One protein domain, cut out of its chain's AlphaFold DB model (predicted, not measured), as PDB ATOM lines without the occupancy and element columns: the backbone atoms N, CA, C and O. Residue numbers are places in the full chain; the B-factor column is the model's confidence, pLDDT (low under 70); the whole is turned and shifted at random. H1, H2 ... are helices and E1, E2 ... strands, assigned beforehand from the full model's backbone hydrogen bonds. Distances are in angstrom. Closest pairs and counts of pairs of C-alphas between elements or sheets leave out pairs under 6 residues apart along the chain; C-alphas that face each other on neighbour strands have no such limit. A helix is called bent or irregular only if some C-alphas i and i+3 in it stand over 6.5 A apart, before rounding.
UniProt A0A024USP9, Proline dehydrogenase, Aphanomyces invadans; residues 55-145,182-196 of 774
ATOM      1  N   ALA A  55     186.154 131.709 109.581       72.38
ATOM      2  CA  ALA A  55     186.319 130.606 108.626       72.38
ATOM      3  C   ALA A  55     186.039 129.217 109.236       72.38
ATOM      4  O   ALA A  55     185.563 128.314 108.554       72.38
ATOM      5  N   ALA A  56     186.293 129.056 110.538       66.50
ATOM      6  CA  ALA A  56     186.040 127.823 111.281       66.50
ATOM      7  C   ALA A  56     184.587 127.675 111.790       66.50
ATOM      8  O   ALA A  56     184.281 126.704 112.482       66.50
ATOM      9  N   LYS A  57     183.677 128.618 111.508       72.31
ATOM     10  CA  LYS A  57     182.265 128.560 111.923       72.31
ATOM     11  C   LYS A  57     181.343 128.411 110.716       72.31
ATOM     12  O   LYS A  57     181.509 129.065 109.695       72.31
ATOM     13  N   SER A  58     180.318 127.579 110.860       79.44
ATOM     14  CA  SER A  58     179.251 127.445 109.866       79.44
ATOM     15  C   SER A  58     178.277 128.628 109.911       79.44
ATOM     16  O   SER A  58     178.083 129.259 110.953       79.44
ATOM     17  N   THR A  59     177.581 128.889 108.803       80.50
ATOM     18  CA  THR A  59     176.548 129.939 108.724       80.50
ATOM     19  C   THR A  59     175.472 129.769 109.797       80.50
ATOM     20  O   THR A  59     175.063 130.741 110.425       80.50
ATOM     21  N   THR A  60     175.058 128.532 110.078       79.62
ATOM     22  CA  THR A  60     174.082 128.226 111.133       79.62
ATOM     23  C   THR A  60     174.604 128.598 112.523       79.62
ATOM     24  O   THR A  60     173.846 129.092 113.353       79.62
ATOM     25  N   GLU A  61     175.901 128.417 112.788       76.19
ATOM     26  CA  GLU A  61     176.525 128.819 114.053       76.19
ATOM     27  C   GLU A  61     176.653 130.331 114.186       76.19
ATOM     28  O   GLU A  61     176.475 130.841 115.290       76.19
ATOM     29  N   LEU A  62     176.923 131.039 113.087       80.50
ATOM     30  CA  LEU A  62     176.964 132.501 113.066       80.50
ATOM     31  C   LEU A  62     175.570 133.105 113.262       80.50
ATOM     32  O   LEU A  62     175.422 134.028 114.058       80.50
ATOM     33  N   ILE A  63     174.538 132.545 112.621       84.00
ATOM     34  CA  ILE A  63     173.138 132.945 112.833       84.00
ATOM     35  C   ILE A  63     172.721 132.679 114.281       84.00
ATOM     36  O   ILE A  63     172.147 133.552 114.928       84.00
ATOM     37  N   ARG A  64     173.045 131.494 114.816       84.38
ATOM     38  CA  ARG A  64     172.775 131.148 116.216       84.38
ATOM     39  C   ARG A  64     173.497 132.091 117.175       84.38
ATOM     40  O   ARG A  64     172.868 132.580 118.103       84.38
ATOM     41  N   ALA A  65     174.781 132.368 116.941       76.06
ATOM     42  CA  ALA A  65     175.565 133.310 117.738       76.06
ATOM     43  C   ALA A  65     174.939 134.706 117.712       76.06
ATOM     44  O   ALA A  65     174.721 135.298 118.762       76.06
ATOM     45  N   TYR A  66     174.582 135.202 116.525       83.50
ATOM     46  CA  TYR A  66     173.924 136.493 116.371       83.50
ATOM     47  C   TYR A  66     172.598 136.545 117.142       83.50
ATOM     48  O   TYR A  66     172.399 137.455 117.938       83.50
ATOM     49  N   ALA A  67     171.729 135.543 116.987       85.44
ATOM     50  CA  ALA A  67     170.455 135.475 117.703       85.44
ATOM     51  C   ALA A  67     170.635 135.408 119.230       85.44
ATOM     52  O   ALA A  67     169.946 136.117 119.963       85.44
ATOM     53  N   VAL A  68     171.585 134.601 119.715       84.62
ATOM     54  CA  VAL A  68     171.920 134.494 121.144       84.62
ATOM     55  C   VAL A  68     172.424 135.836 121.676       84.62
ATOM     56  O   VAL A  68     171.868 136.340 122.648       84.62
ATOM     57  N   PHE A  69     173.395 136.470 121.013       82.62
ATOM     58  CA  PHE A  69     173.934 137.759 121.456       82.62
ATOM     59  C   PHE A  69     172.904 138.891 121.398       82.62
ATOM     60  O   PHE A  69     172.865 139.699 122.320       82.62
ATOM     61  N   GLN A  70     172.036 138.936 120.383       87.12
ATOM     62  CA  GLN A  70     170.920 139.892 120.334       87.12
ATOM     63  C   GLN A  70     169.941 139.670 121.493       87.12
ATOM     64  O   GLN A  70     169.479 140.626 122.108       87.12
ATOM     65  N   THR A  71     169.672 138.413 121.847       83.50
ATOM     66  CA  THR A  71     168.801 138.088 122.985       83.50
ATOM     67  C   THR A  71     169.446 138.494 124.316       83.50
ATOM     68  O   THR A  71     168.769 139.074 125.165       83.50
ATOM     69  N   CYS A  72     170.759 138.284 124.480       77.19
ATOM     70  CA  CYS A  72     171.521 138.739 125.650       77.19
ATOM     71  C   CYS A  72     171.570 140.269 125.788       77.19
ATOM     72  O   CYS A  72     171.785 140.780 126.882       77.19
ATOM     73  N   GLN A  73     171.367 141.020 124.704       79.44
ATOM     74  CA  GLN A  73     171.311 142.484 124.759       79.44
ATOM     75  C   GLN A  73     169.980 143.016 125.295       79.44
ATOM     76  O   GLN A  73     169.884 144.212 125.554       79.44
ATOM     77  N   ILE A  74     168.960 142.170 125.485       87.00
ATOM     78  CA  ILE A  74     167.655 142.579 126.008       87.00
ATOM     79  C   ILE A  74     167.680 142.440 127.541       87.00
ATOM     80  O   ILE A  74     167.520 141.328 128.055       87.00
ATOM     81  N   PRO A  75     167.813 143.541 128.314       77.69
ATOM     82  CA  PRO A  75     168.054 143.453 129.756       77.69
ATOM     83  C   PRO A  75     166.898 142.791 130.505       77.69
ATOM     84  O   PRO A  75     167.113 142.109 131.501       77.69
ATOM     85  N   PHE A  76     165.666 142.957 130.014       85.56
ATOM     86  CA  PHE A  76     164.494 142.285 130.569       85.56
ATOM     87  C   PHE A  76     164.600 140.757 130.460       85.56
ATOM     88  O   PHE A  76     164.310 140.070 131.435       85.56
ATOM     89  N   LEU A  77     165.039 140.226 129.313       81.38
ATOM     90  CA  LEU A  77     165.167 138.780 129.112       81.38
ATOM     91  C   LEU A  77     166.296 138.201 129.957       81.38
ATOM     92  O   LEU A  77     166.106 137.163 130.577       81.38
ATOM     93  N   VAL A  78     167.439 138.887 130.035       77.94
ATOM     94  CA  VAL A  78     168.570 138.441 130.861       77.94
ATOM     95  C   VAL A  78     168.192 138.429 132.341       77.94
ATOM     96  O   VAL A  78     168.325 137.396 132.995       77.94
ATOM     97  N   ARG A  79     167.620 139.531 132.852       74.12
ATOM     98  CA  ARG A  79     167.226 139.660 134.267       74.12
ATOM     99  C   ARG A  79     166.149 138.664 134.695       74.12
ATOM    100  O   ARG A  79     166.115 138.290 135.863       74.12
ATOM    101  N   ASN A  80     165.272 138.253 133.775       80.19
ATOM    102  CA  ASN A  80     164.152 137.344 134.050       80.19
ATOM    103  C   ASN A  80     164.344 135.935 133.460       80.19
ATOM    104  O   ASN A  80     163.407 135.134 133.473       80.19
ATOM    105  N   SER A  81     165.537 135.618 132.954       77.62
ATOM    106  CA  SER A  81     165.826 134.395 132.193       77.62
ATOM    107  C   SER A  81     165.412 133.123 132.935       77.62
ATOM    108  O   SER A  81     164.692 132.298 132.375       77.62
ATOM    109  N   GLN A  82     165.749 133.005 134.221       72.44
ATOM    110  CA  GLN A  82     165.402 131.836 135.028       72.44
ATOM    111  C   GLN A  82     163.888 131.647 135.190       72.44
ATOM    112  O   GLN A  82     163.371 130.537 135.053       72.44
ATOM    113  N   ALA A  83     163.149 132.729 135.450       78.69
ATOM    114  CA  ALA A  83     161.695 132.672 135.582       78.69
ATOM    115  C   ALA A  83     161.038 132.264 134.256       78.69
ATOM    116  O   ALA A  83     160.103 131.461 134.247       78.69
ATOM    117  N   MET A  84     161.563 132.766 133.137       81.62
ATOM    118  CA  MET A  84     161.094 132.423 131.797       81.62
ATOM    119  C   MET A  84     161.403 130.968 131.426       81.62
ATOM    120  O   MET A  84     160.524 130.282 130.908       81.62
ATOM    121  N   ILE A  85     162.602 130.470 131.742       81.00
ATOM    122  CA  ILE A  85     162.979 129.066 131.535       81.00
ATOM    123  C   ILE A  85     162.077 128.158 132.383       81.00
ATOM    124  O   ILE A  85     161.459 127.228 131.862       81.00
ATOM    125  N   ASN A  86     161.877 128.477 133.662       81.56
ATOM    126  CA  ASN A  86     160.981 127.721 134.542       81.56
ATOM    127  C   ASN A  86     159.525 127.729 134.042       81.56
ATOM    128  O   ASN A  86     158.838 126.707 134.099       81.56
ATOM    129  N   ALA A  87     159.044 128.867 133.532       82.38
ATOM    130  CA  ALA A  87     157.724 128.964 132.918       82.38
ATOM    131  C   ALA A  87     157.638 128.127 131.635       82.38
ATOM    132  O   ALA A  87     156.640 127.438 131.427       82.38
ATOM    133  N   SER A  88     158.689 128.110 130.810       84.00
ATOM    134  CA  SER A  88     158.723 127.314 129.580       84.00
ATOM    135  C   SER A  88     158.621 125.812 129.846       84.00
ATOM    136  O   SER A  88     157.824 125.142 129.189       84.00
ATOM    137  N   TYR A  89     159.282 125.302 130.892       86.00
ATOM    138  CA  TYR A  89     159.123 123.912 131.327       86.00
ATOM    139  C   TYR A  89     157.682 123.574 131.726       86.00
ATOM    140  O   TYR A  89     157.209 122.479 131.424       86.00
ATOM    141  N   LYS A  90     156.968 124.511 132.366       84.94
ATOM    142  CA  LYS A  90     155.567 124.329 132.786       84.94
ATOM    143  C   LYS A  90     154.571 124.442 131.629       84.94
ATOM    144  O   LYS A  90     153.565 123.746 131.638       84.94
ATOM    145  N   VAL A  91     154.834 125.323 130.663       87.56
ATOM    146  CA  VAL A  91     153.902 125.647 129.567       87.56
ATOM    147  C   VAL A  91     154.117 124.755 128.345       87.56
ATOM    148  O   VAL A  91     153.156 124.259 127.769       87.56
ATOM    149  N   MET A  92     155.370 124.554 127.938       86.31
ATOM    150  CA  MET A  92     155.741 123.845 126.704       86.31
ATOM    151  C   MET A  92     156.266 122.428 126.965       86.31
ATOM    152  O   MET A  92     156.410 121.636 126.035       86.31
ATOM    153  N   GLY A  93     156.550 122.092 128.226       82.94
ATOM    154  CA  GLY A  93     157.072 120.789 128.622       82.94
ATOM    155  C   GLY A  93     158.583 120.637 128.410       82.94
ATOM    156  O   GLY A  93     159.231 121.402 127.688       82.94
ATOM    157  N   LYS A  94     159.152 119.615 129.060       79.19
ATOM    158  CA  LYS A  94     160.601 119.361 129.117       79.19
ATOM    159  C   LYS A  94     161.234 119.142 127.745       79.19
ATOM    160  O   LYS A  94     162.213 119.801 127.425       79.19
ATOM    161  N   SER A  95     160.656 118.277 126.914       80.31
ATOM    162  CA  SER A  95     161.275 117.891 125.639       80.31
ATOM    163  C   SER A  95     161.426 119.064 124.666       80.31
ATOM    164  O   SER A  95     162.465 119.196 124.025       80.31
ATOM    165  N   ILE A  96     160.410 119.930 124.571       85.62
ATOM    166  CA  ILE A  96     160.429 121.097 123.676       85.62
ATOM    167  C   ILE A  96     161.369 122.173 124.228       85.62
ATOM    168  O   ILE A  96     162.152 122.752 123.475       85.62
ATOM    169  N   THR A  97     161.338 122.396 125.544       83.06
ATOM    170  CA  THR A  97     162.200 123.371 126.224       83.06
ATOM    171  C   THR A  97     163.678 122.986 126.121       83.06
ATOM    172  O   THR A  97     164.490 123.795 125.674       83.06
ATOM    173  N   ASP A  98     164.028 121.733 126.428       78.88
ATOM    174  CA  ASP A  98     165.399 121.220 126.318       78.88
ATOM    175  C   ASP A  98     165.891 121.273 124.869       78.88
ATOM    176  O   ASP A  98     167.021 121.683 124.611       78.88
ATOM    177  N   TRP A  99     165.042 120.912 123.900       86.12
ATOM    178  CA  TRP A  99     165.387 121.015 122.483       86.12
ATOM    179  C   TRP A  99     165.686 122.465 122.073       86.12
ATOM    180  O   TRP A  99     166.704 122.723 121.424       86.12
ATOM    181  N   ALA A 100     164.847 123.417 122.491       84.19
ATOM    182  CA  ALA A 100     165.026 124.833 122.185       84.19
ATOM    183  C   ALA A 100     166.308 125.400 122.821       84.19
ATOM    184  O   ALA A 100     167.073 126.094 122.146       84.19
ATOM    185  N   LEU A 101     166.595 125.059 124.083       81.25
ATOM    186  CA  LEU A 101     167.822 125.465 124.779       81.25
ATOM    187  C   LEU A 101     169.073 124.863 124.121       81.25
ATOM    188  O   LEU A 101     170.024 125.596 123.834       81.25
ATOM    189  N   LYS A 102     169.047 123.565 123.785       79.75
ATOM    190  CA  LYS A 102     170.137 122.859 123.082       79.75
ATOM    191  C   LYS A 102     170.443 123.461 121.715       79.75
ATOM    192  O   LYS A 102     171.606 123.552 121.326       79.75
ATOM    193  N   LYS A 103     169.423 123.903 120.977       84.38
ATOM    194  CA  LYS A 103     169.604 124.527 119.657       84.38
ATOM    195  C   LYS A 103     169.979 126.011 119.711       84.38
ATOM    196  O   LYS A 103     170.441 126.521 118.693       84.38
ATOM    197  N   SER A 104     169.853 126.673 120.862       86.25
ATOM    198  CA  SER A 104     170.155 128.098 121.048       86.25
ATOM    199  C   SER A 104     171.371 128.326 121.959       86.25
ATOM    200  O   SER A 104     172.503 128.166 121.505       86.25
ATOM    201  N   PHE A 105     171.144 128.700 123.221       79.44
ATOM    202  CA  PHE A 105     172.159 129.118 124.190       79.44
ATOM    203  C   PHE A 105     173.130 127.992 124.543       79.44
ATOM    204  O   PHE A 105     174.341 128.190 124.463       79.44
ATOM    205  N   PHE A 106     172.622 126.794 124.854       77.38
ATOM    206  CA  PHE A 106     173.476 125.666 125.230       77.38
ATOM    207  C   PHE A 106     174.391 125.269 124.071       77.38
ATOM    208  O   PHE A 106     175.597 125.194 124.240       77.38
ATOM    209  N   GLY A 107     173.856 125.120 122.857       75.88
ATOM    210  CA  GLY A 107     174.679 124.792 121.693       75.88
ATOM    211  C   GLY A 107     175.646 125.903 121.264       75.88
ATOM    212  O   GLY A 107     176.507 125.644 120.426       75.88
ATOM    213  N   HIS A 108     175.494 127.134 121.767       81.44
ATOM    214  CA  HIS A 108     176.426 128.233 121.514       81.44
ATOM    215  C   HIS A 108     177.573 128.278 122.534       81.44
ATOM    216  O   HIS A 108     178.715 128.477 122.127       81.44
ATOM    217  N   PHE A 109     177.273 128.085 123.823       77.31
ATOM    218  CA  PHE A 109     178.243 128.207 124.919       77.31
ATOM    219  C   PHE A 109     178.849 126.873 125.379       77.31
ATOM    220  O   PHE A 109     179.916 126.876 125.983       77.31
ATOM    221  N   CYS A 110     178.218 125.737 125.077       76.69
ATOM    222  CA  CYS A 110     178.693 124.404 125.443       76.69
ATOM    223  C   CYS A 110     179.034 123.593 124.186       76.69
ATOM    224  O   CYS A 110     178.269 123.557 123.221       76.69
ATOM    225  N   ALA A 111     180.185 122.917 124.207       71.12
ATOM    226  CA  ALA A 111     180.670 122.136 123.069       71.12
ATOM    227  C   ALA A 111     179.892 120.823 122.846       71.12
ATOM    228  O   ALA A 111     179.844 120.336 121.720       71.12
ATOM    229  N   GLY A 112     179.284 120.255 123.892       73.56
ATOM    230  CA  GLY A 112     178.573 118.975 123.852       73.56
ATOM    231  C   GLY A 112     178.222 118.472 125.256       73.56
ATOM    232  O   GLY A 112     178.640 119.075 126.243       73.56
ATOM    233  N   GLU A 113     177.438 117.395 125.352       69.81
ATOM    234  CA  GLU A 113     177.033 116.801 126.642       69.81
ATOM    235  C   GLU A 113     177.909 115.610 127.054       69.81
ATOM    236  O   GLU A 113     177.888 115.199 128.212       69.81
ATOM    237  N   ASN A 114     178.670 115.042 126.118       70.06
ATOM    238  CA  ASN A 114     179.535 113.890 126.345       70.06
ATOM    239  C   ASN A 114     180.756 113.912 125.408       70.06
ATOM    240  O   ASN A 114     180.832 114.707 124.469       70.06
ATOM    241  N   ALA A 115     181.678 112.981 125.653       66.06
ATOM    242  CA  ALA A 115     182.915 112.792 124.902       66.06
ATOM    243  C   ALA A 115     182.720 112.737 123.380       66.06
ATOM    244  O   ALA A 115     183.521 113.299 122.639       66.06
ATOM    245  N   SER A 116     181.657 112.082 122.900       72.62
ATOM    246  CA  SER A 116     181.405 111.925 121.465       72.62
ATOM    247  C   SER A 116     180.855 113.198 120.814       72.62
ATOM    248  O   SER A 116     181.220 113.510 119.678       72.62
ATOM    249  N   ASP A 117     180.060 113.975 121.553       75.06
ATOM    250  CA  ASP A 117     179.437 115.211 121.069       75.06
ATOM    251  C   ASP A 117     180.447 116.347 120.872       75.06
ATOM    252  O   ASP A 117     180.253 117.199 120.006       75.06
ATOM    253  N   ILE A 118     181.532 116.363 121.657       78.94
ATOM    254  CA  ILE A 118     182.543 117.431 121.615       78.94
ATOM    255  C   ILE A 118     183.582 117.240 120.499       78.94
ATOM    256  O   ILE A 118     184.175 118.218 120.039       78.94
ATOM    257  N   GLN A 119     183.781 116.009 120.003       80.25
ATOM    258  CA  GLN A 119     184.808 115.694 118.994       80.25
ATOM    259  C   GLN A 119     184.715 116.541 117.711       80.25
ATOM    260  O   GLN A 119     185.753 116.997 117.224       80.25
ATOM    261  N   PRO A 120     183.523 116.805 117.138       82.19
ATOM    262  CA  PRO A 120     183.408 117.648 115.950       82.19
ATOM    263  C   PRO A 120     183.829 119.103 116.191       82.19
ATOM    264  O   PRO A 120     184.272 119.760 115.250       82.19
ATOM    265  N   ALA A 121     183.679 119.616 117.416       78.12
ATOM    266  CA  ALA A 121     184.130 120.956 117.782       78.12
ATOM    267  C   ALA A 121     185.655 120.987 117.965       78.12
ATOM    268  O   ALA A 121     186.313 121.864 117.406       78.12
ATOM    269  N   LEU A 122     186.215 119.986 118.655       77.81
ATOM    270  CA  LEU A 122     187.658 119.840 118.872       77.81
ATOM    271  C   LEU A 122     188.435 119.734 117.559       77.81
ATOM    272  O   LEU A 122     189.323 120.546 117.310       77.81
ATOM    273  N   LYS A 123     188.033 118.819 116.667       79.56
ATOM    274  CA  LYS A 123     188.672 118.642 115.351       79.56
ATOM    275  C   LYS A 123     188.632 119.908 114.502       79.56
ATOM    276  O   LYS A 123     189.533 120.160 113.709       79.56
ATOM    277  N   ARG A 124     187.575 120.710 114.643       77.25
ATOM    278  CA  ARG A 124     187.417 121.946 113.875       77.25
ATOM    279  C   ARG A 124     188.319 123.060 114.395       77.25
ATOM    280  O   ARG A 124     188.939 123.741 113.585       77.25
ATOM    281  N   LEU A 125     188.411 123.220 115.717       75.06
ATOM    282  CA  LEU A 125     189.359 124.143 116.347       75.06
ATOM    283  C   LEU A 125     190.798 123.763 115.985       75.06
ATOM    284  O   LEU A 125     191.550 124.612 115.514       75.06
ATOM    285  N   GLU A 126     191.127 122.474 116.068       75.25
ATOM    286  CA  GLU A 126     192.432 121.940 115.679       75.25
ATOM    287  C   GLU A 126     192.737 122.199 114.194       75.25
ATOM    288  O   GLU A 126     193.805 122.712 113.865       75.25
ATOM    289  N   SER A 127     191.773 121.968 113.291       75.69
ATOM    290  CA  SER A 127     191.932 122.275 111.859       75.69
ATOM    291  C   SER A 127     192.128 123.768 111.559       75.69
ATOM    292  O   SER A 127     192.638 124.122 110.497       75.69
ATOM    293  N   ALA A 128     191.745 124.644 112.493       69.19
ATOM    294  CA  ALA A 128     191.955 126.085 112.428       69.19
ATOM    295  C   ALA A 128     193.236 126.543 113.157       69.19
ATOM    296  O   ALA A 128     193.484 127.744 113.246       69.19
ATOM    297  N   GLY A 129     194.039 125.608 113.685       67.44
ATOM    298  CA  GLY A 129     195.248 125.898 114.459       67.44
ATOM    299  C   GLY A 129     194.975 126.442 115.866       67.44
ATOM    300  O   GLY A 129     195.846 127.081 116.451       67.44
ATOM    301  N   ILE A 130     193.768 126.230 116.400       70.50
ATOM    302  CA  ILE A 130     193.331 126.719 117.713       70.50
ATOM    303  C   ILE A 130     193.307 125.545 118.697       70.50
ATOM    304  O   ILE A 130     192.560 124.584 118.513       70.50
ATOM    305  N   GLY A 131     194.100 125.635 119.769       70.81
ATOM    306  CA  GLY A 131     194.057 124.675 120.875       70.81
ATOM    307  C   GLY A 131     192.761 124.790 121.683       70.81
ATOM    308  O   GLY A 131     192.236 125.888 121.874       70.81
ATOM    309  N   ALA A 132     192.239 123.661 122.162       73.06
ATOM    310  CA  ALA A 132     191.038 123.625 122.992       73.06
ATOM    311  C   ALA A 132     191.385 123.470 124.479       73.06
ATOM    312  O   ALA A 132     192.317 122.749 124.840       73.06
ATOM    313  N   ILE A 133     190.590 124.119 125.331       77.75
ATOM    314  CA  ILE A 133     190.561 123.867 126.772       77.75
ATOM    315  C   ILE A 133     189.230 123.184 127.073       77.75
ATOM    316  O   ILE A 133     188.174 123.780 126.851       77.75
ATOM    317  N   LEU A 134     189.268 121.933 127.525       75.06
ATOM    318  CA  LEU A 134     188.072 121.223 127.967       75.06
ATOM    319  C   LEU A 134     187.773 121.602 129.416       75.06
ATOM    320  O   LEU A 134     188.561 121.302 130.305       75.06
ATOM    321  N   ASP A 135     186.646 122.274 129.644       74.31
ATOM    322  CA  ASP A 135     186.174 122.653 130.978       74.31
ATOM    323  C   ASP A 135     184.956 121.809 131.359       74.31
ATOM    324  O   ASP A 135     183.890 121.906 130.737       74.31
ATOM    325  N   TYR A 136     185.109 120.976 132.389       69.88
ATOM    326  CA  TYR A 136     183.963 120.345 133.030       69.88
ATOM    327  C   TYR A 136     183.279 121.377 133.932       69.88
ATOM    328  O   TYR A 136     183.655 121.578 135.083       69.88
ATOM    329  N   ALA A 137     182.251 122.032 133.390       58.69
ATOM    330  CA  ALA A 137     181.605 123.205 133.979       58.69
ATOM    331  C   ALA A 137     180.709 122.931 135.213       58.69
ATOM    332  O   ALA A 137     179.834 123.747 135.512       58.69
ATOM    333  N   ALA A 138     180.885 121.805 135.911       56.22
ATOM    334  CA  ALA A 138     180.188 121.548 137.170       56.22
ATOM    335  C   ALA A 138     180.814 122.380 138.297       56.22
ATOM    336  O   ALA A 138     182.027 122.373 138.492       56.22
ATOM    337  N   GLU A 139     179.978 123.088 139.047       55.75
ATOM    338  CA  GLU A 139     180.360 123.858 140.230       55.75
ATOM    339  C   GLU A 139     179.340 123.582 141.331       55.75
ATOM    340  O   GLU A 139     178.238 123.114 141.057       55.75
ATOM    341  N   ALA A 140     179.688 123.874 142.576       50.06
ATOM    342  CA  ALA A 140     178.723 123.863 143.663       50.06
ATOM    343  C   ALA A 140     178.792 125.214 144.380       50.06
ATOM    344  O   ALA A 140     179.877 125.758 144.593       50.06
ATOM    345  N   ASP A 141     177.620 125.776 144.660       49.03
ATOM    346  CA  ASP A 141     177.420 127.117 145.201       49.03
ATOM    347  C   ASP A 141     177.020 126.983 146.667       49.03
ATOM    348  O   ASP A 141     176.009 126.361 146.990       49.03
ATOM    349  N   VAL A 142     177.828 127.564 147.550       44.41
ATOM    350  CA  VAL A 142     177.615 127.527 149.001       44.41
ATOM    351  C   VAL A 142     176.472 128.465 149.424       44.41
ATOM    352  O   VAL A 142     175.905 128.320 150.508       44.41
ATOM    353  N   GLU A 143     176.100 129.445 148.592       45.75
ATOM    354  CA  GLU A 143     175.167 130.513 148.973       45.75
ATOM    355  C   GLU A 143     173.701 130.248 148.599       45.75
ATOM    356  O   GLU A 143     172.812 130.999 149.019       45.75
ATOM    357  N   ALA A 144     173.397 129.148 147.900       44.94
ATOM    358  CA  ALA A 144     172.019 128.795 147.553       44.94
ATOM    359  C   ALA A 144     171.120 128.561 148.792       44.94
ATOM    360  O   ALA A 144     169.911 128.803 148.723       44.94
ATOM    361  N   GLU A 145     171.695 128.186 149.946       38.94
ATOM    362  CA  GLU A 145     170.950 127.927 151.189       38.94
ATOM    363  C   GLU A 145     170.874 129.113 152.173       38.94
ATOM    364  O   GLU A 145     170.057 129.089 153.097       38.94
ATOM    365  N   ILE A 182     190.325 114.730 130.585       74.06
ATOM    366  CA  ILE A 182     191.783 114.649 130.391       74.06
ATOM    367  C   ILE A 182     192.126 113.698 129.241       74.06
ATOM    368  O   ILE A 182     192.969 114.024 128.410       74.06
ATOM    369  N   HIS A 183     191.472 112.537 129.181       78.38
ATOM    370  CA  HIS A 183     191.679 111.563 128.109       78.38
ATOM    371  C   HIS A 183     191.230 112.095 126.737       78.38
ATOM    372  O   HIS A 183     191.878 111.831 125.727       78.38
ATOM    373  N   ASP A 184     190.130 112.846 126.695       69.12
ATOM    374  CA  ASP A 184     189.528 113.331 125.450       69.12
ATOM    375  C   ASP A 184     190.110 114.668 124.964       69.12
ATOM    376  O   ASP A 184     189.756 115.141 123.877       69.12
ATOM    377  N   ALA A 185     190.993 115.286 125.753       68.44
ATOM    378  CA  ALA A 185     191.677 116.513 125.380       68.44
ATOM    379  C   ALA A 185     192.636 116.274 124.193       68.44
ATOM    380  O   ALA A 185     193.339 115.262 124.153       68.44
ATOM    381  N   PRO A 186     192.716 117.205 123.222       65.94
ATOM    382  CA  PRO A 186     193.699 117.117 122.142       65.94
ATOM    383  C   PRO A 186     195.137 117.070 122.679       65.94
ATOM    384  O   PRO A 186     195.423 117.637 123.729       65.94
ATOM    385  N   THR A 187     196.075 116.500 121.918       65.81
ATOM    386  CA  THR A 187     197.488 116.299 122.313       65.81
ATOM    387  C   THR A 187     198.236 117.586 122.717       65.81
ATOM    388  O   THR A 187     199.282 117.516 123.355       65.81
ATOM    389  N   GLN A 188     197.720 118.765 122.347       61.41
ATOM    390  CA  GLN A 188     198.231 120.090 122.746       61.41
ATOM    391  C   GLN A 188     197.179 120.955 123.479       61.41
ATOM    392  O   GLN A 188     197.339 122.171 123.585       61.41
ATOM    393  N   GLY A 189     196.074 120.359 123.933       62.41
ATOM    394  CA  GLY A 189     195.004 121.027 124.676       62.41
ATOM    395  C   GLY A 189     195.206 120.984 126.193       62.41
ATOM    396  O   GLY A 189     196.072 120.279 126.704       62.41
ATOM    397  N   PHE A 190     194.374 121.729 126.924       68.88
ATOM    398  CA  PHE A 190     194.343 121.723 128.392       68.88
ATOM    399  C   PHE A 190     192.996 121.194 128.899       68.88
ATOM    400  O   PHE A 190     191.985 121.310 128.209       68.88
ATOM    401  N   THR A 191     192.959 120.657 130.120       70.44
ATOM    402  CA  THR A 191     191.701 120.375 130.831       70.44
ATOM    403  C   THR A 191     191.614 121.269 132.061       70.44
ATOM    404  O   THR A 191     192.543 121.301 132.866       70.44
ATOM    405  N   ALA A 192     190.515 122.005 132.194       71.31
ATOM    406  CA  ALA A 192     190.191 122.789 133.375       71.31
ATOM    407  C   ALA A 192     189.286 121.966 134.303       71.31
ATOM    408  O   ALA A 192     188.343 121.311 133.856       71.31
ATOM    409  N   ILE A 193     189.599 121.990 135.600       68.50
ATOM    410  CA  ILE A 193     188.847 121.290 136.645       68.50
ATOM    411  C   ILE A 193     188.473 122.303 137.718       68.50
ATOM    412  O   ILE A 193     189.312 123.088 138.163       68.50
ATOM    413  N   LYS A 194     187.223 122.248 138.169       71.44
ATOM    414  CA  LYS A 194     186.707 123.108 139.231       71.44
ATOM    415  C   LYS A 194     186.769 122.363 140.557       71.44
ATOM    416  O   LYS A 194     186.119 121.338 140.726       71.44
ATOM    417  N   CYS A 195     187.574 122.849 141.504       68.50
ATOM    418  CA  CYS A 195     187.818 122.157 142.779       68.50
ATOM    419  C   CYS A 195     186.548 121.970 143.618       68.50
ATOM    420  O   CYS A 195     186.426 120.977 144.329       68.50
ATOM    421  N   THR A 196     185.578 122.877 143.487       70.25
ATOM    422  CA  THR A 196     184.251 122.757 144.103       70.25
ATOM    423  C   THR A 196     183.452 121.566 143.585       70.25
ATOM    424  O   THR A 196     182.457 121.241 144.206       70.25
TER     425      THR A 196
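What this domain is: This is residues 55 to 145 and 182 to 196 of the 774 residues of the protein "Proline dehydrogenase" of Aphanomyces invadans (UniProt A0A024USP9). Five helices, H1 to H5, follow one another round a loose, open ring, and H5 comes back to H1 to close it. Beyond H5 the chain leads to a separate helix, H6, and to a small pair of parallel strands, E1 and E2; after E1 an extended stretch, residues 136 to 141, leads away to the short H7. Residues 73 to 80, of which 75 to 79 belong to H2, stick out. The printed part has 106 residues, with seven named helices and two named strands in the order H1 H2 H3 H4 H5 H6 E1 H7 E2, and its class is mostly helix. It is loose, with a radius of gyration of the C-alphas of 16.3 A, and spans 44 by 39 by 26 A.

Where its parts are: H1, residues 59 to 72, begins with C-alpha 59 at (176.548, 129.939, 108.724) and is 19.7 A long. H2 is residues 75 to 79, H3 residues 81 to 91 and 15.0 A long, H4 residues 94 to 103 and 14.0 A long, and H5 residues 105 to 109. H6, residues 115 to 127, is 18.5 A long; it is irregular, but only just, with C-alphas 117 and 120 6.9 A apart. E1 is residues 133 to 135. H7, residues 142 to 145, is irregular, with C-alphas 142 and 145 7.0 A apart. E2, residues 190 to 192, ends with C-alpha 192 at (190.191, 122.789, 133.375).

How they stand to each other: H1 and H2 only just touch, and only at the corner, with 3 pairs of C-alphas within 8 A; residues 71 to 72 alone of H1 take part, and the closest C-alphas are those of Cys 72 and Val 78, 6.0 A apart. H2 and H3 meet only through their link. H3 and H4 form a helical hairpin: they only just touch, with 3 pairs of C-alphas within 8 A, and run opposite ways at a steep tilt of 43 degrees. Their closest C-alphas are those of Tyr 89 and Thr 97, 6.0 A apart. H4 and H5 are close but not clearly touching, with the C-alphas of Leu 101 and Gly 107 closest at 7.5 A. H5 touches H1, the closest C-alphas being those of Val 68 and Phe 105, 6.2 A apart. H5 and H6 are apart, and H6 and H7 touch no helix. E1 and E2 are parallel neighbours at 21 degrees; N 134 and O 190 are within hydrogen-bond range at 2.9 A, N 192 and O 134 at 2.8 A. In H1 to H5 every O i to N i+4 pair is within hydrogen-bond range, in H6 6 of 9 are, and H7 is too short for such a pair.

The domain as a whole: The two C-alphas farthest apart, those of Ala 55 and Glu 145, are 45.3 A apart. Residues 146 to 181 are not printed, and C-alphas 145 and 182 are 32.3 A apart across this cut. Of the links that are printed whole, E1 to H7 is short and the others are tight. The mean pLDDT of the printed part is 74.8; 24 residues are under 70, among them residues 136 to 145 and 184 to 190.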